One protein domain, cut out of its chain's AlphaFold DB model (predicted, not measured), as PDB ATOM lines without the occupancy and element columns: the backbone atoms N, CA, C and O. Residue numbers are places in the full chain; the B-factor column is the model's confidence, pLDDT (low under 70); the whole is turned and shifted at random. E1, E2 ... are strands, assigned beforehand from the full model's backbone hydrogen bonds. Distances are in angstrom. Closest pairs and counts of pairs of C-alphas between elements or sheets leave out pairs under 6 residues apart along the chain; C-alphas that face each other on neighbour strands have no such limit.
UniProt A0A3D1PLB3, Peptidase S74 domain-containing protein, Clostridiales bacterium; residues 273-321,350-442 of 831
ATOM      1  N   LYS A 273     232.282 144.159 217.475       79.62
ATOM      2  CA  LYS A 273     233.650 144.497 217.054       79.62
ATOM      3  C   LYS A 273     234.681 143.731 217.870       79.62
ATOM      4  O   LYS A 273     234.386 143.227 218.953       79.62
ATOM      5  N   GLU A 274     235.902 143.695 217.349       89.25
ATOM      6  CA  GLU A 274     237.052 143.004 217.932       89.25
ATOM      7  C   GLU A 274     238.253 143.967 218.024       89.25
ATOM      8  O   GLU A 274     238.426 144.833 217.162       89.25
ATOM      9  N   LYS A 275     239.057 143.879 219.093       90.69
ATOM     10  CA  LYS A 275     240.224 144.759 219.330       90.69
ATOM     11  C   LYS A 275     241.304 144.043 220.142       90.69
ATOM     12  O   LYS A 275     240.994 143.443 221.166       90.69
ATOM     13  N   GLU A 276     242.566 144.166 219.728       92.31
ATOM     14  CA  GLU A 276     243.743 143.677 220.465       92.31
ATOM     15  C   GLU A 276     244.666 144.845 220.854       92.31
ATOM     16  O   GLU A 276     244.855 145.781 220.073       92.31
ATOM     17  N   GLN A 277     245.238 144.815 222.063       91.69
ATOM     18  CA  GLN A 277     246.168 145.833 222.556       91.69
ATOM     19  C   GLN A 277     247.133 145.266 223.618       91.69
ATOM     20  O   GLN A 277     246.798 144.345 224.358       91.69
ATOM     21  N   ILE A 278     248.339 145.833 223.714       87.88
ATOM     22  CA  ILE A 278     249.354 145.491 224.730       87.88
ATOM     23  C   ILE A 278     249.257 146.467 225.913       87.88
ATOM     24  O   ILE A 278     248.830 147.609 225.741       87.88
ATOM     25  N   GLU A 279     249.710 146.043 227.099       84.31
ATOM     26  CA  GLU A 279     249.886 146.837 228.332       84.31
ATOM     27  C   GLU A 279     248.567 147.182 229.047       84.31
ATOM     28  O   GLU A 279     248.441 146.956 230.252       84.31
ATOM     29  N   ASN A 280     247.576 147.669 228.300       87.69
ATOM     30  CA  ASN A 280     246.181 147.863 228.698       87.69
ATOM     31  C   ASN A 280     245.299 147.705 227.454       87.69
ATOM     32  O   ASN A 280     245.696 148.184 226.392       87.69
ATOM     33  N   LEU A 281     244.084 147.171 227.581       92.12
ATOM     34  CA  LEU A 281     243.065 147.282 226.533       92.12
ATOM     35  C   LEU A 281     242.186 148.503 226.787       92.12
ATOM     36  O   LEU A 281     241.512 148.548 227.809       92.12
ATOM     37  N   TYR A 282     242.181 149.476 225.876       92.31
ATOM     38  CA  TYR A 282     241.292 150.639 225.957       92.31
ATOM     39  C   TYR A 282     240.184 150.532 224.909       92.31
ATOM     40  O   TYR A 282     240.482 150.369 223.724       92.31
ATOM     41  N   ILE A 283     238.920 150.632 225.324       90.38
ATOM     42  CA  ILE A 283     237.762 150.602 224.418       90.38
ATOM     43  C   ILE A 283     236.864 151.810 224.693       90.38
ATOM     44  O   ILE A 283     236.476 152.051 225.835       90.38
ATOM     45  N   ASP A 284     236.563 152.564 223.639       86.75
ATOM     46  CA  ASP A 284     235.884 153.862 223.641       86.75
ATOM     47  C   ASP A 284     234.584 153.888 222.816       86.75
ATOM     48  O   ASP A 284     233.753 154.772 223.009       86.75
ATOM     49  N   ASP A 285     234.363 152.896 221.948       82.69
ATOM     50  CA  ASP A 285     233.146 152.723 221.142       82.69
ATOM     51  C   ASP A 285     232.254 151.544 221.591       82.69
ATOM     52  O   ASP A 285     231.298 151.178 220.903       82.69
ATOM     53  N   ILE A 286     232.534 150.980 222.770       82.50
ATOM     54  CA  ILE A 286     231.702 149.982 223.456       82.50
ATOM     55  C   ILE A 286     230.451 150.631 224.075       82.50
ATOM     56  O   ILE A 286     230.493 151.765 224.559       82.50
ATOM     57  N   ALA A 287     229.325 149.917 224.086       76.75
ATOM     58  CA  ALA A 287     228.147 150.332 224.854       76.75
ATOM     59  C   ALA A 287     228.436 150.322 226.373       76.75
ATOM     60  O   ALA A 287     229.294 149.572 226.833       76.75
ATOM     61  N   GLY A 288     227.778 151.183 227.158       76.31
ATOM     62  CA  GLY A 288     228.137 151.431 228.566       76.31
ATOM     63  C   GLY A 288     227.299 150.644 229.578       76.31
ATOM     64  O   GLY A 288     226.086 150.827 229.637       76.31
ATOM     65  N   GLY A 289     227.946 149.820 230.406       75.12
ATOM     66  CA  GLY A 289     227.337 149.032 231.485       75.12
ATOM     67  C   GLY A 289     228.073 147.709 231.724       75.12
ATOM     68  O   GLY A 289     229.197 147.529 231.269       75.12
ATOM     69  N   GLU A 290     227.460 146.765 232.436       78.50
ATOM     70  CA  GLU A 290     228.003 145.405 232.588       78.50
ATOM     71  C   GLU A 290     227.450 144.473 231.499       78.50
ATOM     72  O   GLU A 290     226.268 144.537 231.179       78.50
ATOM     73  N   GLY A 291     228.295 143.603 230.930       69.12
ATOM     74  CA  GLY A 291     227.868 142.576 229.964       69.12
ATOM     75  C   GLY A 291     227.950 142.954 228.475       69.12
ATOM     76  O   GLY A 291     227.522 142.166 227.636       69.12
ATOM     77  N   TYR A 292     228.524 144.106 228.108       80.00
ATOM     78  CA  TYR A 292     228.778 144.466 226.695       80.00
ATOM     79  C   TYR A 292     230.104 143.925 226.135       80.00
ATOM     80  O   TYR A 292     230.324 143.936 224.921       80.00
ATOM     81  N   LEU A 293     230.990 143.454 227.015       83.06
ATOM     82  CA  LEU A 293     232.233 142.765 226.684       83.06
ATOM     83  C   LEU A 293     231.912 141.264 226.575       83.06
ATOM     84  O   LEU A 293     231.646 140.620 227.588       83.06
ATOM     85  N   LEU A 294     231.853 140.734 225.352       83.75
ATOM     86  CA  LEU A 294     231.418 139.357 225.076       83.75
ATOM     87  C   LEU A 294     232.514 138.346 225.430       83.75
ATOM     88  O   LEU A 294     232.261 137.346 226.102       83.75
ATOM     89  N   ASP A 295     233.735 138.670 225.013       87.88
ATOM     90  CA  ASP A 295     234.961 137.944 225.315       87.88
ATOM     91  C   ASP A 295     236.053 138.946 225.685       87.88
ATOM     92  O   ASP A 295     236.245 139.936 224.980       87.88
ATOM     93  N   PHE A 296     236.808 138.659 226.741       92.62
ATOM     94  CA  PHE A 296     238.058 139.338 227.080       92.62
ATOM     95  C   PHE A 296     239.136 138.294 227.354       92.62
ATOM     96  O   PHE A 296     239.003 137.484 228.268       92.62
ATOM     97  N   ILE A 297     240.186 138.288 226.537       94.06
ATOM     98  CA  ILE A 297     241.217 137.250 226.496       94.06
ATOM     99  C   ILE A 297     242.568 137.880 226.821       94.06
ATOM    100  O   ILE A 297     242.986 138.843 226.182       94.06
ATOM    101  N   ILE A 298     243.262 137.316 227.804       92.12
ATOM    102  CA  ILE A 298     244.558 137.775 228.301       92.12
ATOM    103  C   ILE A 298     245.612 136.715 227.986       92.12
ATOM    104  O   ILE A 298     245.433 135.543 228.324       92.12
ATOM    105  N   PHE A 299     246.711 137.124 227.351       89.69
ATOM    106  CA  PHE A 299     247.789 136.230 226.926       89.69
ATOM    107  C   PHE A 299     249.128 136.969 226.803       89.69
ATOM    108  O   PHE A 299     249.189 138.195 226.736       89.69
ATOM    109  N   GLY A 300     250.241 136.238 226.798       77.50
ATOM    110  CA  GLY A 300     251.569 136.837 226.663       77.50
ATOM    111  C   GLY A 300     252.687 135.967 227.223       77.50
ATOM    112  O   GLY A 300     252.482 134.812 227.581       77.50
ATOM    113  N   ASN A 301     253.880 136.551 227.291       72.62
ATOM    114  CA  ASN A 301     255.125 135.852 227.597       72.62
ATOM    115  C   ASN A 301     255.172 135.287 229.043       72.62
ATOM    116  O   ASN A 301     254.819 135.986 229.997       72.62
ATOM    117  N   THR A 302     255.673 134.051 229.210       63.34
ATOM    118  CA  THR A 302     255.987 133.388 230.502       63.34
ATOM    119  C   THR A 302     256.747 134.278 231.468       63.34
ATOM    120  O   THR A 302     256.555 134.181 232.679       63.34
ATOM    121  N   GLU A 303     257.621 135.149 230.962       67.75
ATOM    122  CA  GLU A 303     258.415 136.019 231.821       67.75
ATOM    123  C   GLU A 303     257.577 136.994 232.655       67.75
ATOM    124  O   GLU A 303     258.074 137.481 233.674       67.75
ATOM    125  N   LEU A 304     256.331 137.239 232.238       69.81
ATOM    126  CA  LEU A 304     255.393 138.206 232.803       69.81
ATOM    127  C   LEU A 304     254.420 137.540 233.796       69.81
ATOM    128  O   LEU A 304     254.119 138.105 234.846       69.81
ATOM    129  N   PHE A 305     253.998 136.298 233.538       75.31
ATOM    130  CA  PHE A 305     253.105 135.515 234.408       75.31
ATOM    131  C   PHE A 305     253.845 134.782 235.544       75.31
ATOM    132  O   PHE A 305     253.609 133.608 235.810       75.31
ATOM    133  N   LYS A 306     254.729 135.485 236.264       75.75
ATOM    134  CA  LYS A 306     255.497 134.939 237.409       75.75
ATOM    135  C   LYS A 306     254.774 135.035 238.761       75.75
ATOM    136  O   LYS A 306     255.352 134.709 239.797       75.75
ATOM    137  N   THR A 307     253.506 135.447 238.769       81.62
ATOM    138  CA  THR A 307     252.628 135.454 239.950       81.62
ATOM    139  C   THR A 307     251.407 134.564 239.722       81.62
ATOM    140  O   THR A 307     250.893 134.484 238.608       81.62
ATOM    141  N   LYS A 308     250.955 133.889 240.786       84.94
ATOM    142  CA  LYS A 308     249.666 133.178 240.819       84.94
ATOM    143  C   LYS A 308     248.537 134.087 241.298       84.94
ATOM    144  O   LYS A 308     247.408 133.940 240.853       84.94
ATOM    145  N   ASP A 309     248.852 135.046 242.161       89.31
ATOM    146  CA  ASP A 309     247.927 136.084 242.603       89.31
ATOM    147  C   ASP A 309     247.865 137.188 241.545       89.31
ATOM    148  O   ASP A 309     248.878 137.845 241.288       89.31
ATOM    149  N   ILE A 310     246.688 137.403 240.955       90.38
ATOM    150  CA  ILE A 310     246.442 138.473 239.981       90.38
ATOM    151  C   ILE A 310     245.139 139.214 240.284       90.38
ATOM    152  O   ILE A 310     244.157 138.626 240.733       90.38
ATOM    153  N   THR A 311     245.119 140.511 240.002       91.31
ATOM    154  CA  THR A 311     243.948 141.378 240.114       91.31
ATOM    155  C   THR A 311     243.519 141.817 238.721       91.31
ATOM    156  O   THR A 311     244.223 142.581 238.059       91.31
ATOM    157  N   ILE A 312     242.356 141.337 238.283       93.12
ATOM    158  CA  ILE A 312     241.688 141.775 237.055       93.12
ATOM    159  C   ILE A 312     241.021 143.121 237.343       93.12
ATOM    160  O   ILE A 312     240.279 143.233 238.320       93.12
ATOM    161  N   CYS A 313     241.264 144.130 236.508       89.25
ATOM    162  CA  CYS A 313     240.790 145.500 236.700       89.25
ATOM    163  C   CYS A 313     240.039 146.031 235.471       89.25
ATOM    164  O   CYS A 313     240.539 145.933 234.352       89.25
ATOM    165  N   ALA A 314     238.898 146.683 235.713       90.88
ATOM    166  CA  ALA A 314     238.276 147.675 234.835       90.88
ATOM    167  C   ALA A 314     238.426 149.065 235.480       90.88
ATOM    168  O   ALA A 314     238.170 149.229 236.679       90.88
ATOM    169  N   SER A 315     238.884 150.057 234.720       87.25
ATOM    170  CA  SER A 315     239.352 151.343 235.253       87.25
ATOM    171  C   SER A 315     239.159 152.490 234.259       87.25
ATOM    172  O   SER A 315     239.293 152.303 233.052       87.25
ATOM    173  N   GLU A 316     238.920 153.700 234.767       83.94
ATOM    174  CA  GLU A 316     238.930 154.939 233.967       83.94
ATOM    175  C   GLU A 316     240.356 155.325 233.539       83.94
ATOM    176  O   GLU A 316     240.570 155.983 232.524       83.94
ATOM    177  N   ASN A 317     241.350 154.889 234.316       84.50
ATOM    178  CA  ASN A 317     242.762 155.203 234.129       84.50
ATOM    179  C   ASN A 317     243.567 153.948 233.772       84.50
ATOM    180  O   ASN A 317     243.331 152.871 234.325       84.50
ATOM    181  N   LYS A 318     244.577 154.101 232.911       83.94
ATOM    182  CA  LYS A 318     245.556 153.046 232.599       83.94
ATOM    183  C   LYS A 318     246.312 152.554 233.848       83.94
ATOM    184  O   LYS A 318     246.493 153.299 234.815       83.94
ATOM    185  N   ARG A 319     246.841 151.329 233.792       79.25
ATOM    186  CA  ARG A 319     247.723 150.744 234.814       79.25
ATOM    187  C   ARG A 319     248.915 151.671 235.117       79.25
ATOM    188  O   ARG A 319     249.495 152.261 234.206       79.25
ATOM    189  N   GLY A 320     249.282 151.780 236.397       68.69
ATOM    190  CA  GLY A 320     250.397 152.611 236.882       68.69
ATOM    191  C   GLY A 320     250.078 154.105 237.058       68.69
ATOM    192  O   GLY A 320     250.972 154.904 237.323       68.69
ATOM    193  N   TYR A 321     248.819 154.523 236.890       65.31
ATOM    194  CA  TYR A 321     248.403 155.893 237.192       65.31
ATOM    195  C   TYR A 321     248.251 156.092 238.710       65.31
ATOM    196  O   TYR A 321     247.462 155.395 239.339       65.31
ATOM    197  N   GLN A 350     241.038 154.636 241.875       64.56
ATOM    198  CA  GLN A 350     239.638 154.238 241.751       64.56
ATOM    199  C   GLN A 350     239.485 153.255 240.583       64.56
ATOM    200  O   GLN A 350     239.544 153.633 239.416       64.56
ATOM    201  N   TYR A 351     239.312 151.974 240.912       80.12
ATOM    202  CA  TYR A 351     238.880 150.958 239.954       80.12
ATOM    203  C   TYR A 351     237.355 150.995 239.838       80.12
ATOM    204  O   TYR A 351     236.672 151.030 240.860       80.12
ATOM    205  N   ILE A 352     236.826 150.911 238.616       85.25
ATOM    206  CA  ILE A 352     235.380 150.760 238.379       85.25
ATOM    207  C   ILE A 352     234.935 149.397 238.925       85.25
ATOM    208  O   ILE A 352     233.924 149.282 239.613       85.25
ATOM    209  N   LYS A 353     235.736 148.359 238.653       89.62
ATOM    210  CA  LYS A 353     235.595 147.025 239.242       89.62
ATOM    211  C   LYS A 353     236.949 146.333 239.263       89.62
ATOM    212  O   LYS A 353     237.719 146.442 238.309       89.62
ATOM    213  N   ALA A 354     237.241 145.617 240.340       89.94
ATOM    214  CA  ALA A 354     238.440 144.799 240.435       89.94
ATOM    215  C   ALA A 354     238.141 143.493 241.173       89.94
ATOM    216  O   ALA A 354     237.401 143.495 242.157       89.94
ATOM    217  N   LEU A 355     238.744 142.397 240.720       92.94
ATOM    218  CA  LEU A 355     238.677 141.095 241.378       92.94
ATOM    219  C   LEU A 355     240.090 140.528 241.487       92.94
ATOM    220  O   LEU A 355     240.763 140.342 240.473       92.94
ATOM    221  N   LYS A 356     240.520 140.235 242.717       92.44
ATOM    222  CA  LYS A 356     241.739 139.464 242.966       92.44
ATOM    223  C   LYS A 356     241.403 137.973 242.959       92.44
ATOM    224  O   LYS A 356     240.537 137.550 243.718       92.44
ATOM    225  N   ILE A 357     242.124 137.206 242.151       91.25
ATOM    226  CA  ILE A 357     242.067 135.743 242.080       91.25
ATOM    227  C   ILE A 357     243.463 135.144 242.294       91.25
ATOM    228  O   ILE A 357     244.479 135.812 242.085       91.25
ATOM    229  N   THR A 358     243.506 133.871 242.681       90.12
ATOM    230  CA  THR A 358     244.733 133.068 242.740       90.12
ATOM    231  C   THR A 358     244.609 131.918 241.747       90.12
ATOM    232  O   THR A 358     243.692 131.105 241.848       90.12
ATOM    233  N   LEU A 359     245.521 131.849 240.781       87.06
ATOM    234  CA  LEU A 359     245.589 130.763 239.807       87.06
ATOM    235  C   LEU A 359     246.228 129.520 240.445       87.06
ATOM    236  O   LEU A 359     247.242 129.634 241.135       87.06
ATOM    237  N   ASP A 360     245.714 128.325 240.148       85.06
ATOM    238  CA  ASP A 360     246.344 127.071 240.595       85.06
ATOM    239  C   ASP A 360     247.766 126.911 240.026       85.06
ATOM    240  O   ASP A 360     248.662 126.373 240.684       85.06
ATOM    241  N   ASP A 361     248.009 127.427 238.817       85.00
ATOM    242  CA  ASP A 361     249.286 127.348 238.111       85.00
ATOM    243  C   ASP A 361     249.525 128.554 237.183       85.00
ATOM    244  O   ASP A 361     248.584 129.197 236.717       85.00
ATOM    245  N   TYR A 362     250.794 128.860 236.907       85.31
ATOM    246  CA  TYR A 362     251.212 130.006 236.091       85.31
ATOM    247  C   TYR A 362     250.770 129.857 234.631       85.31
ATOM    248  O   TYR A 362     250.794 128.746 234.097       85.31
ATOM    249  N   LEU A 363     250.387 130.953 233.964       86.94
ATOM    250  CA  LEU A 363     250.130 130.946 232.517       86.94
ATOM    251  C   LEU A 363     251.453 130.914 231.746       86.94
ATOM    252  O   LEU A 363     252.409 131.599 232.111       86.94
ATOM    253  N   ARG A 364     251.513 130.097 230.694       86.69
ATOM    254  CA  ARG A 364     252.722 129.864 229.901       86.69
ATOM    255  C   ARG A 364     252.581 130.382 228.472       86.69
ATOM    256  O   ARG A 364     251.478 130.531 227.960       86.69
ATOM    257  N   ASN A 365     253.717 130.577 227.820       86.69
ATOM    258  CA  ASN A 365     253.879 130.646 226.381       86.69
ATOM    259  C   ASN A 365     254.982 129.661 225.973       86.69
ATOM    260  O   ASN A 365     255.856 129.320 226.773       86.69
ATOM    261  N   PHE A 366     254.915 129.175 224.743       85.50
ATOM    262  CA  PHE A 366     255.862 128.221 224.187       85.50
ATOM    263  C   PHE A 366     255.984 128.480 222.690       85.50
ATOM    264  O   PHE A 366     254.976 128.573 221.990       85.50
ATOM    265  N   VAL A 367     257.216 128.626 222.200       83.56
ATOM    266  CA  VAL A 367     257.476 128.806 220.769       83.56
ATOM    267  C   VAL A 367     257.823 127.450 220.175       83.56
ATOM    268  O   VAL A 367     258.889 126.905 220.455       83.56
ATOM    269  N   TYR A 368     256.925 126.919 219.348       81.44
ATOM    270  CA  TYR A 368     257.085 125.634 218.675       81.44
ATOM    271  C   TYR A 368     256.975 125.831 217.162       81.44
ATOM    272  O   TYR A 368     256.061 126.500 216.687       81.44
ATOM    273  N   GLU A 369     257.952 125.313 216.413       83.56
ATOM    274  CA  GLU A 369     258.048 125.434 214.944       83.56
ATOM    275  C   GLU A 369     257.882 126.871 214.392       83.56
ATOM    276  O   GLU A 369     257.471 127.085 213.256       83.56
ATOM    277  N   GLY A 370     258.250 127.880 215.194       80.38
ATOM    278  CA  GLY A 370     258.171 129.301 214.832       80.38
ATOM    279  C   GLY A 370     256.852 129.998 215.188       80.38
ATOM    280  O   GLY A 370     256.774 131.215 215.042       80.38
ATOM    281  N   ASN A 371     255.855 129.275 215.708       82.94
ATOM    282  CA  ASN A 371     254.599 129.841 216.201       82.94
ATOM    283  C   ASN A 371     254.646 130.037 217.728       82.94
ATOM    284  O   ASN A 371     255.104 129.155 218.455       82.94
ATOM    285  N   GLU A 372     254.165 131.185 218.221       83.12
ATOM    286  CA  GLU A 372     253.968 131.440 219.658       83.12
ATOM    287  C   GLU A 372     252.597 130.902 220.095       83.12
ATOM    288  O   GLU A 372     251.559 131.406 219.670       83.12
ATOM    289  N   TYR A 373     252.597 129.903 220.977       86.38
ATOM    290  CA  TYR A 373     251.405 129.419 221.672       86.38
ATOM    291  C   TYR A 373     251.366 130.010 223.078       86.38
ATOM    292  O   TYR A 373     252.409 130.101 223.723       86.38
ATOM    293  N   CYS A 374     250.177 130.356 223.575       88.31
ATOM    294  CA  CYS A 374     249.966 130.868 224.932       88.31
ATOM    295  C   CYS A 374     248.803 130.145 225.624       88.31
ATOM    296  O   CYS A 374     247.748 129.919 225.024       88.31
ATOM    297  N   ASP A 375     248.962 129.868 226.917       90.94
ATOM    298  CA  ASP A 375     247.820 129.694 227.808       90.94
ATOM    299  C   ASP A 375     247.030 131.016 227.842       90.94
ATOM    300  O   ASP A 375     247.624 132.092 227.973       90.94
ATOM    301  N   THR A 376     245.702 130.952 227.744       92.38
ATOM    302  CA  THR A 376     244.827 132.135 227.834       92.38
ATOM    303  C   THR A 376     244.099 132.172 229.172       92.38
ATOM    304  O   THR A 376     243.705 131.132 229.702       92.38
ATOM    305  N   LEU A 377     243.884 133.375 229.710       92.44
ATOM    306  CA  LEU A 377     242.819 133.630 230.680       92.44
ATOM    307  C   LEU A 377     241.697 134.364 229.956       92.44
ATOM    308  O   LEU A 377     241.929 135.413 229.362       92.44
ATOM    309  N   GLU A 378     240.494 133.807 229.994       94.12
ATOM    310  CA  GLU A 378     239.337 134.291 229.248       94.12
ATOM    311  C   GLU A 378     238.201 134.637 230.201       94.12
ATOM    312  O   GLU A 378     237.868 133.855 231.090       94.12
ATOM    313  N   ILE A 379     237.584 135.794 230.002       92.62
ATOM    314  CA  ILE A 379     236.414 136.245 230.749       92.62
ATOM    315  C   ILE A 379     235.275 136.388 229.747       92.62
ATOM    316  O   ILE A 379     235.394 137.127 228.769       92.62
ATOM    317  N   LYS A 380     234.202 135.626 229.965       89.38
ATOM    318  CA  LYS A 380     233.010 135.612 229.107       89.38
ATOM    319  C   LYS A 380     231.978 136.636 229.585       89.38
ATOM    320  O   LYS A 380     232.043 137.097 230.724       89.38
ATOM    321  N   GLN A 381     231.002 136.944 228.734       83.75
ATOM    322  CA  GLN A 381     229.934 137.922 228.984       83.75
ATOM    323  C   GLN A 381     229.219 137.762 230.341       83.75
ATOM    324  O   GLN A 381     228.943 138.750 231.016       83.75
ATOM    325  N   ASP A 382     228.959 136.521 230.774       79.81
ATOM    326  CA  ASP A 382     228.309 136.192 232.056       79.81
ATOM    327  C   ASP A 382     229.247 136.315 233.280       79.81
ATOM    328  O   ASP A 382     228.893 135.953 234.406       79.81
ATOM    329  N   GLY A 383     230.475 136.782 233.056       83.94
ATOM    330  CA  GLY A 383     231.533 136.915 234.045       83.94
ATOM    331  C   GLY A 383     232.262 135.616 234.382       83.94
ATOM    332  O   GLY A 383     233.081 135.626 235.301       83.94
ATOM    333  N   THR A 384     231.995 134.502 233.689       91.44
ATOM    334  CA  THR A 384     232.752 133.255 233.874       91.44
ATOM    335  C   THR A 384     234.210 133.450 233.474       91.44
ATOM    336  O   THR A 384     234.499 133.788 232.325       91.44
ATOM    337  N   ILE A 385     235.122 133.181 234.411       92.75
ATOM    338  CA  ILE A 385     236.566 133.186 234.170       92.75
ATOM    339  C   ILE A 385     237.021 131.761 233.844       92.75
ATOM    340  O   ILE A 385     236.759 130.819 234.596       92.75
ATOM    341  N   LYS A 386     237.727 131.612 232.728       93.12
ATOM    342  CA  LYS A 386     238.322 130.364 232.254       93.12
ATOM    343  C   LYS A 386     239.829 130.525 232.092       93.12
ATOM    344  O   LYS A 386     240.305 131.591 231.715       93.12
ATOM    345  N   ILE A 387     240.572 129.452 232.317       91.75
ATOM    346  CA  ILE A 387     241.962 129.310 231.885       91.75
ATOM    347  C   ILE A 387     241.981 128.221 230.821       91.75
ATOM    348  O   ILE A 387     241.562 127.099 231.103       91.75
ATOM    349  N   ILE A 388     242.488 128.522 229.628       92.81
ATOM    350  CA  ILE A 388     242.749 127.497 228.618       92.81
ATOM    351  C   ILE A 388     244.236 127.174 228.643       92.81
ATOM    352  O   ILE A 388     245.075 127.987 228.247       92.81
ATOM    353  N   LYS A 389     244.562 125.982 229.142       89.75
ATOM    354  CA  LYS A 389     245.919 125.441 229.135       89.75
ATOM    355  C   LYS A 389     246.215 124.799 227.789       89.75
ATOM    356  O   LYS A 389     245.531 123.858 227.388       89.75
ATOM    357  N   ARG A 390     247.264 125.285 227.127       91.38
ATOM    358  CA  ARG A 390     247.798 124.744 225.865       91.38
ATOM    359  C   ARG A 390     249.176 124.116 226.050       91.38
ATOM    360  O   ARG A 390     249.612 123.351 225.195       91.38
ATOM    361  N   ILE A 391     249.855 124.422 227.157       89.62
ATOM    362  CA  ILE A 391     251.262 124.076 227.379       89.62
ATOM    363  C   ILE A 391     251.420 123.226 228.644       89.62
ATOM    364  O   ILE A 391     251.033 123.635 229.743       89.62
ATOM    365  N   GLY A 392     252.014 122.047 228.472       86.00
ATOM    366  CA  GLY A 392     252.429 121.147 229.542       86.00
ATOM    367  C   GLY A 392     253.871 121.395 229.991       86.00
ATOM    368  O   GLY A 392     254.624 122.132 229.350       86.00
ATOM    369  N   VAL A 393     254.242 120.761 231.102       86.06
ATOM    370  CA  VAL A 393     255.616 120.689 231.615       86.06
ATOM    371  C   VAL A 393     255.929 119.219 231.871       86.06
ATOM    372  O   VAL A 393     255.091 118.533 232.456       86.06
ATOM    373  N   ASP A 394     257.073 118.727 231.401       85.25
ATOM    374  CA  ASP A 394     257.515 117.352 231.665       85.25
ATOM    375  C   ASP A 394     258.207 117.209 233.039       85.25
ATOM    376  O   ASP A 394     258.430 118.192 233.751       85.25
ATOM    377  N   ASP A 395     258.551 115.975 233.421       84.50
ATOM    378  CA  ASP A 395     259.208 115.670 234.704       84.50
ATOM    379  C   ASP A 395     260.624 116.280 234.835       84.50
ATOM    380  O   ASP A 395     261.164 116.364 235.940       84.50
ATOM    381  N   GLU A 396     261.234 116.719 233.726       81.12
ATOM    382  CA  GLU A 396     262.544 117.387 233.685       81.12
ATOM    383  C   GLU A 396     262.423 118.927 233.703       81.12
ATOM    384  O   GLU A 396     263.415 119.626 233.927       81.12
ATOM    385  N   GLY A 397     261.208 119.463 233.540       78.31
ATOM    386  CA  GLY A 397     260.901 120.893 233.545       78.31
ATOM    387  C   GLY A 397     260.807 121.545 232.161       78.31
ATOM    388  O   GLY A 397     260.664 122.769 232.088       78.31
ATOM    389  N   ASN A 398     260.876 120.779 231.067       86.81
ATOM    390  CA  ASN A 398     260.753 121.313 229.711       86.81
ATOM    391  C   ASN A 398     259.284 121.567 229.343       86.81
ATOM    392  O   ASN A 398     258.378 120.852 229.775       86.81
ATOM    393  N   LEU A 399     259.047 122.580 228.507       88.25
ATOM    394  CA  LEU A 399     257.714 122.909 227.997       88.25
ATOM    395  C   LEU A 399     257.386 122.102 226.736       88.25
ATOM    396  O   LEU A 399     258.243 121.930 225.868       88.25
ATOM    397  N   TYR A 400     256.131 121.670 226.606       89.50
ATOM    398  CA  TYR A 400     255.613 121.011 225.404       89.50
ATOM    399  C   TYR A 400     254.156 121.413 225.122       89.50
ATOM    400  O   TYR A 400     253.438 121.861 226.017       89.50
ATOM    401  N   LEU A 401     253.705 121.262 223.873       88.50
ATOM    402  CA  LEU A 401     252.318 121.539 223.481       88.50
ATOM    403  C   LEU A 401     251.410 120.354 223.855       88.50
ATOM    404  O   LEU A 401     251.730 119.207 223.551       88.50
ATOM    405  N   LEU A 402     250.275 120.620 224.502       87.75
ATOM    406  CA  LEU A 402     249.286 119.590 224.830       87.75
ATOM    407  C   LEU A 402     248.545 119.135 223.561       87.75
ATOM    408  O   LEU A 402     248.073 119.971 222.795       87.75
ATOM    409  N   GLU A 403     248.353 117.822 223.378       83.19
ATOM    410  CA  GLU A 403     247.560 117.266 222.257       83.19
ATOM    411  C   GLU A 403     246.097 117.747 222.253       83.19
ATOM    412  O   GLU A 403     245.423 117.727 221.223       83.19
ATOM    413  N   LYS A 404     245.593 118.169 223.417       85.19
ATOM    414  CA  LYS A 404     244.271 118.758 223.588       85.19
ATOM    415  C   LYS A 404     244.334 119.878 224.617       85.19
ATOM    416  O   LYS A 404     244.879 119.690 225.705       85.19
ATOM    417  N   GLU A 405     243.728 121.013 224.289       89.62
ATOM    418  CA  GLU A 405     243.580 122.134 225.217       89.62
ATOM    419  C   GLU A 405     242.761 121.711 226.448       89.62
ATOM    420  O   GLU A 405     241.736 121.031 226.326       89.62
ATOM    421  N   ASN A 406     243.212 122.110 227.638       88.00
ATOM    422  CA  ASN A 406     242.531 121.822 228.896       88.00
ATOM    423  C   ASN A 406     241.880 123.101 229.444       88.00
ATOM    424  O   ASN A 406     242.573 124.046 229.823       88.00
ATOM    425  N   GLU A 407     240.547 123.126 229.472       91.00
ATOM    426  CA  GLU A 407     239.749 124.235 230.001       91.00
ATOM    427  C   GLU A 407     239.533 124.070 231.512       91.00
ATOM    428  O   GLU A 407     238.955 123.083 231.970       91.00
ATOM    429  N   ILE A 408     239.946 125.073 232.287       90.75
ATOM    430  CA  ILE A 408     239.737 125.154 233.734       90.75
ATOM    431  C   ILE A 408     238.825 126.350 234.013       90.75
ATOM    432  O   ILE A 408     239.215 127.494 233.792       90.75
ATOM    433  N   ILE A 409     237.615 126.099 234.510       90.50
ATOM    434  CA  ILE A 409     236.680 127.154 234.924       90.50
ATOM    435  C   ILE A 409     236.953 127.506 236.391       90.50
ATOM    436  O   ILE A 409     236.934 126.626 237.254       90.50
ATOM    437  N   LEU A 410     237.201 128.785 236.681       89.38
ATOM    438  CA  LEU A 410     237.419 129.255 238.050       89.38
ATOM    439  C   LEU A 410     236.089 129.441 238.795       89.38
ATOM    440  O   LEU A 410     235.033 129.639 238.195       89.38
ATOM    441  N   LYS A 411     236.141 129.366 240.131       86.88
ATOM    442  CA  LYS A 411     234.965 129.595 240.989       86.88
ATOM    443  C   LYS A 411     234.567 131.067 241.047       86.88
ATOM    444  O   LYS A 411     233.385 131.371 241.185       86.88
ATOM    445  N   ASP A 412     235.552 131.953 240.979       89.81
ATOM    446  CA  ASP A 412     235.333 133.390 240.980       89.81
ATOM    447  C   ASP A 412     234.781 133.853 239.625       89.81
ATOM    448  O   ASP A 412     235.180 133.360 238.567       89.81
ATOM    449  N   LYS A 413     233.868 134.827 239.662       90.50
ATOM    450  CA  LYS A 413     233.283 135.455 238.475       90.50
ATOM    451  C   LYS A 413     233.431 136.971 238.534       90.50
ATOM    452  O   LYS A 413     233.237 137.573 239.589       90.50
ATOM    453  N   ILE A 414     233.705 137.594 237.390       88.88
ATOM    454  CA  ILE A 414     233.672 139.052 237.219       88.88
ATOM    455  C   ILE A 414     233.068 139.411 235.863       88.88
ATOM    456  O   ILE A 414     233.690 139.228 234.825       88.88
ATOM    457  N   VAL A 415     231.866 139.990 235.874       87.81
ATOM    458  CA  VAL A 415     231.359 140.727 234.708       87.81
ATOM    459  C   VAL A 415     232.089 142.066 234.667       87.81
ATOM    460  O   VAL A 415     232.032 142.815 235.646       87.81
ATOM    461  N   LEU A 416     232.811 142.351 233.583       87.44
ATOM    462  CA  LEU A 416     233.576 143.589 233.431       87.44
ATOM    463  C   LEU A 416     232.665 144.743 232.954       87.44
ATOM    464  O   LEU A 416     231.976 144.576 231.946       87.44
ATOM    465  N   PRO A 417     232.640 145.895 233.656       86.12
ATOM    466  CA  PRO A 417     231.868 147.067 233.255       86.12
ATOM    467  C   PRO A 417     232.616 147.943 232.248       86.12
ATOM    468  O   PRO A 417     233.831 148.112 232.348       86.12
ATOM    469  N   SER A 418     231.856 148.589 231.369       85.31
ATOM    470  CA  SER A 418     232.283 149.639 230.441       85.31
ATOM    471  C   SER A 418     231.612 150.985 230.751       85.31
ATOM    472  O   SER A 418     230.483 151.040 231.243       85.31
ATOM    473  N   GLN A 419     232.276 152.093 230.417       78.56
ATOM    474  CA  GLN A 419     231.740 153.454 230.538       78.56
ATOM    475  C   GLN A 419     231.402 154.075 229.175       78.56
ATOM    476  O   GLN A 419     232.122 153.906 228.196       78.56
ATOM    477  N   LYS A 420     230.300 154.836 229.136       65.12
ATOM    478  CA  LYS A 420     229.644 155.337 227.911       65.12
ATOM    479  C   LYS A 420     230.291 156.573 227.261       65.12
ATOM    480  O   LYS A 420     229.990 156.872 226.102       65.12
ATOM    481  N   GLU A 421     231.101 157.322 228.015       67.12
ATOM    482  CA  GLU A 421     231.572 158.670 227.635       67.12
ATOM    483  C   GLU A 421     233.102 158.832 227.680       67.12
ATOM    484  O   GLU A 421     233.665 159.546 226.856       67.12
ATOM    485  N   SER A 422     233.770 158.153 228.614       71.12
ATOM    486  CA  SER A 422     235.213 158.221 228.898       71.12
ATOM    487  C   SER A 422     236.035 157.079 228.288       71.12
ATOM    488  O   SER A 422     237.263 157.135 228.321       71.12
ATOM    489  N   GLY A 423     235.376 156.035 227.772       83.19
ATOM    490  CA  GLY A 423     236.004 154.747 227.475       83.19
ATOM    491  C   GLY A 423     236.428 153.991 228.741       83.19
ATOM    492  O   GLY A 423     236.216 154.437 229.869       83.19
ATOM    493  N   THR A 424     236.992 152.793 228.592       89.62
ATOM    494  CA  THR A 424     237.411 151.968 229.740       89.62
ATOM    495  C   THR A 424     238.695 151.206 229.453       89.62
ATOM    496  O   THR A 424     238.874 150.658 228.365       89.62
ATOM    497  N   TYR A 425     239.586 151.175 230.448       91.44
ATOM    498  CA  TYR A 425     240.816 150.392 230.453       91.44
ATOM    499  C   TYR A 425     240.606 149.064 231.184       91.44
ATOM    500  O   TYR A 425     240.211 149.055 232.352       91.44
ATOM    501  N   TYR A 426     240.960 147.961 230.528       92.81
ATOM    502  CA  TYR A 426     241.012 146.624 231.115       92.81
ATOM    503  C   TYR A 426     242.460 146.132 231.190       92.81
ATOM    504  O   TYR A 426     243.203 146.229 230.208       92.81
ATOM    505  N   PHE A 427     242.876 145.628 232.354       91.94
ATOM    506  CA  PHE A 427     244.233 145.116 232.577       91.94
ATOM    507  C   PHE A 427     244.336 144.191 233.802       91.94
ATOM    508  O   PHE A 427     243.470 144.198 234.675       91.94
ATOM    509  N   ILE A 428     245.437 143.437 233.897       90.06
ATOM    510  CA  ILE A 428     245.912 142.839 235.153       90.06
ATOM    511  C   ILE A 428     246.829 143.836 235.869       90.06
ATOM    512  O   ILE A 428     247.720 144.421 235.254       90.06
ATOM    513  N   LYS A 429     246.624 144.049 237.171       87.12
ATOM    514  CA  LYS A 429     247.376 145.044 237.954       87.12
ATOM    515  C   LYS A 429     248.854 144.688 238.137       87.12
ATOM    516  O   LYS A 429     249.712 145.563 238.050       87.12
ATOM    517  N   GLU A 430     249.144 143.427 238.427       87.25
ATOM    518  CA  GLU A 430     250.469 142.939 238.829       87.25
ATOM    519  C   GLU A 430     251.396 142.666 237.636       87.25
ATOM    520  O   GLU A 430     252.591 142.453 237.830       87.25
ATOM    521  N   ILE A 431     250.865 142.669 236.407       84.88
ATOM    522  CA  ILE A 431     251.571 142.203 235.211       84.88
ATOM    523  C   ILE A 431     251.673 143.326 234.175       84.88
ATOM    524  O   ILE A 431     250.687 143.961 233.803       84.88
ATOM    525  N   GLN A 432     252.896 143.561 233.701       82.75
ATOM    526  CA  GLN A 432     253.221 144.539 232.660       82.75
ATOM    527  C   GLN A 432     253.516 143.812 231.338       82.75
ATOM    528  O   GLN A 432     253.900 142.648 231.359       82.75
ATOM    529  N   GLY A 433     253.347 144.471 230.192       81.94
ATOM    530  CA  GLY A 433     253.768 143.986 228.869       81.94
ATOM    531  C   GLY A 433     252.917 142.888 228.214       81.94
ATOM    532  O   GLY A 433     253.268 142.432 227.129       81.94
ATOM    533  N   ILE A 434     251.815 142.452 228.832       87.88
ATOM    534  CA  ILE A 434     250.927 141.403 228.290       87.88
ATOM    535  C   ILE A 434     249.946 141.924 227.227       87.88
ATOM    536  O   ILE A 434     249.643 143.120 227.179       87.88
ATOM    537  N   LYS A 435     249.474 141.009 226.366       90.88
ATOM    538  CA  LYS A 435     248.477 141.236 225.310       90.88
ATOM    539  C   LYS A 435     247.067 140.990 225.853       90.88
ATOM    540  O   LYS A 435     246.839 140.106 226.682       90.88
ATOM    541  N   TYR A 436     246.124 141.754 225.326       92.94
ATOM    542  CA  TYR A 436     244.703 141.656 225.612       92.94
ATOM    543  C   TYR A 436     243.928 141.712 224.303       92.94
ATOM    544  O   TYR A 436     244.150 142.620 223.505       92.94
ATOM    545  N   TYR A 437     242.987 140.798 224.115       94.00
ATOM    546  CA  TYR A 437     242.005 140.819 223.036       94.00
ATOM    547  C   TYR A 437     240.605 140.954 223.636       94.00
ATOM    548  O   TYR A 437     240.342 140.416 224.713       94.00
ATOM    549  N   ALA A 438     239.690 141.630 222.946       91.50
ATOM    550  CA  ALA A 438     238.273 141.545 223.264       91.50
ATOM    551  C   ALA A 438     237.367 141.545 222.039       91.50
ATOM    552  O   ALA A 438     237.643 142.234 221.056       91.50
ATOM    553  N   LYS A 439     236.224 140.871 222.191       87.25
ATOM    554  CA  LYS A 439     235.032 141.025 221.356       87.25
ATOM    555  C   LYS A 439     233.945 141.735 222.162       87.25
ATOM    556  O   LYS A 439     233.704 141.380 223.314       87.25
ATOM    557  N   TYR A 440     233.299 142.746 221.588       85.00
ATOM    558  CA  TYR A 440     232.355 143.610 222.305       85.00
ATOM    559  C   TYR A 440     231.230 144.142 221.419       85.00
ATOM    560  O   TYR A 440     231.350 144.190 220.195       85.00
ATOM    561  N   ILE A 441     230.138 144.559 222.058       79.25
ATOM    562  CA  ILE A 441     229.000 145.221 221.413       79.25
ATOM    563  C   ILE A 441     229.303 146.715 221.268       79.25
ATOM    564  O   ILE A 441     229.621 147.402 222.244       79.25
ATOM    565  N   THR A 442     229.186 147.224 220.045       74.19
ATOM    566  CA  THR A 442     229.376 148.647 219.751       74.19
ATOM    567  C   THR A 442     228.190 149.499 220.187       74.19
ATOM    568  O   THR A 442     227.041 149.056 220.203       74.19
TER     569      THR A 442
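This is residues 273 to 321 and 350 to 442 of the 831 residues of the protein "Peptidase S74 domain-containing protein" of Clostridiales bacterium (UniProt A0A3D1PLB3). What shape do the strands make? A twisted sheet of six strands and a smaller sheet of four make a sandwich, only partly face to face, their strands crossed at 43 degrees. At one end of the long axis the six-stranded sheet runs on past the smaller one in the hairpin E9 and E10, and the small hairpin E6 and E7 packs on this far part. What are the counts and the size? The printed part has 142 residues with no named helix and twelve named strands, E1 to E12 in that order along the chain; the class is all strand. The larger sheet runs E1 - E12 - E3 - E8 - E9 - E10 and the smaller E2 - E11 - E4 - E5, both antiparallel. The whole is compact, with a radius of gyration of the C-alphas of 15.2 A, and elongated in outline, spanning 51 by 29 by 27 A.

How is the largest sheet built? Strand beside strand it has E1, residues 273 to 278, E12, residues 435 to 441, E3, residues 293 to 299, E8, residues 376 to 380, E9, residues 384 to 393, and E10, residues 399 to 413; E1 and E10 are its edge strands. Within hydrogen-bond range are N 275 and O 438 of E1 and E12, 2.9 A, N 297 and O 437 of E3 and E12, 2.8 A, and N 298 and O 377 of E3 and E8, 2.8 A. E8, E9 and E10 form a meander, each strand the antiparallel neighbour of the one before, with N 378 and O 386 at 2.8 A and N 408 and O 387 at 2.8 A. What faces it? The second sheet has E2, residues 281 to 283, E11, residues 424 to 428, E4, residues 309 to 315, and E5, residues 351 to 358, with N 281 and O 426 at 2.9 A, N 313 and O 427 at 2.9 A, and N 312 and O 355 at 2.9 A. The parts that face each other are 10.0 A centre to centre, their best planes 34 degrees apart. The closest C-alphas of E2 and E12, those of Leu 281 and Tyr 436, are 5.9 A apart. Where is the small hairpin? E6, residues 365 to 368, and E7, residues 371 to 374, are a hairpin with N 366 and O 373 at 2.9 A; E7 runs on into E8 across a break of 1 residue, at 56 degrees. The closest C-alphas of E6 and E10 are those of Phe 366 and Leu 399, 6.8 A, and of E7 and E9 those of Cys 374 and Arg 390, 6.6 A.

Where do the first and last strands lie? E1 begins at C-alpha 273, (233.650, 144.497, 217.054), and E12 ends at C-alpha 441, (229.000, 145.221, 221.413), 20.3 A from its first. Which strands are longest? E10 measures 29.4 A, bends by 97 degrees at residue 403 and begins at C-alpha 399, (257.714, 122.909, 227.997). E9 measures 26.2 A and bends by 59 degrees at residue 390.

How far does it reach? The two C-alphas farthest apart, those of Glu 396 and Glu 421, are 52.0 A apart. Is the printed part whole? Residues 322 to 349 are not printed, and C-alphas 321 and 350 are 10.0 A apart across the cut, between E4 and E5. Of the links that are printed whole, none is long. Where is confidence low? The mean pLDDT of the printed part is 85.4, and 9 residues are under 70: 291, 302 to 304, 320 to 321, 350, and 420 to 421.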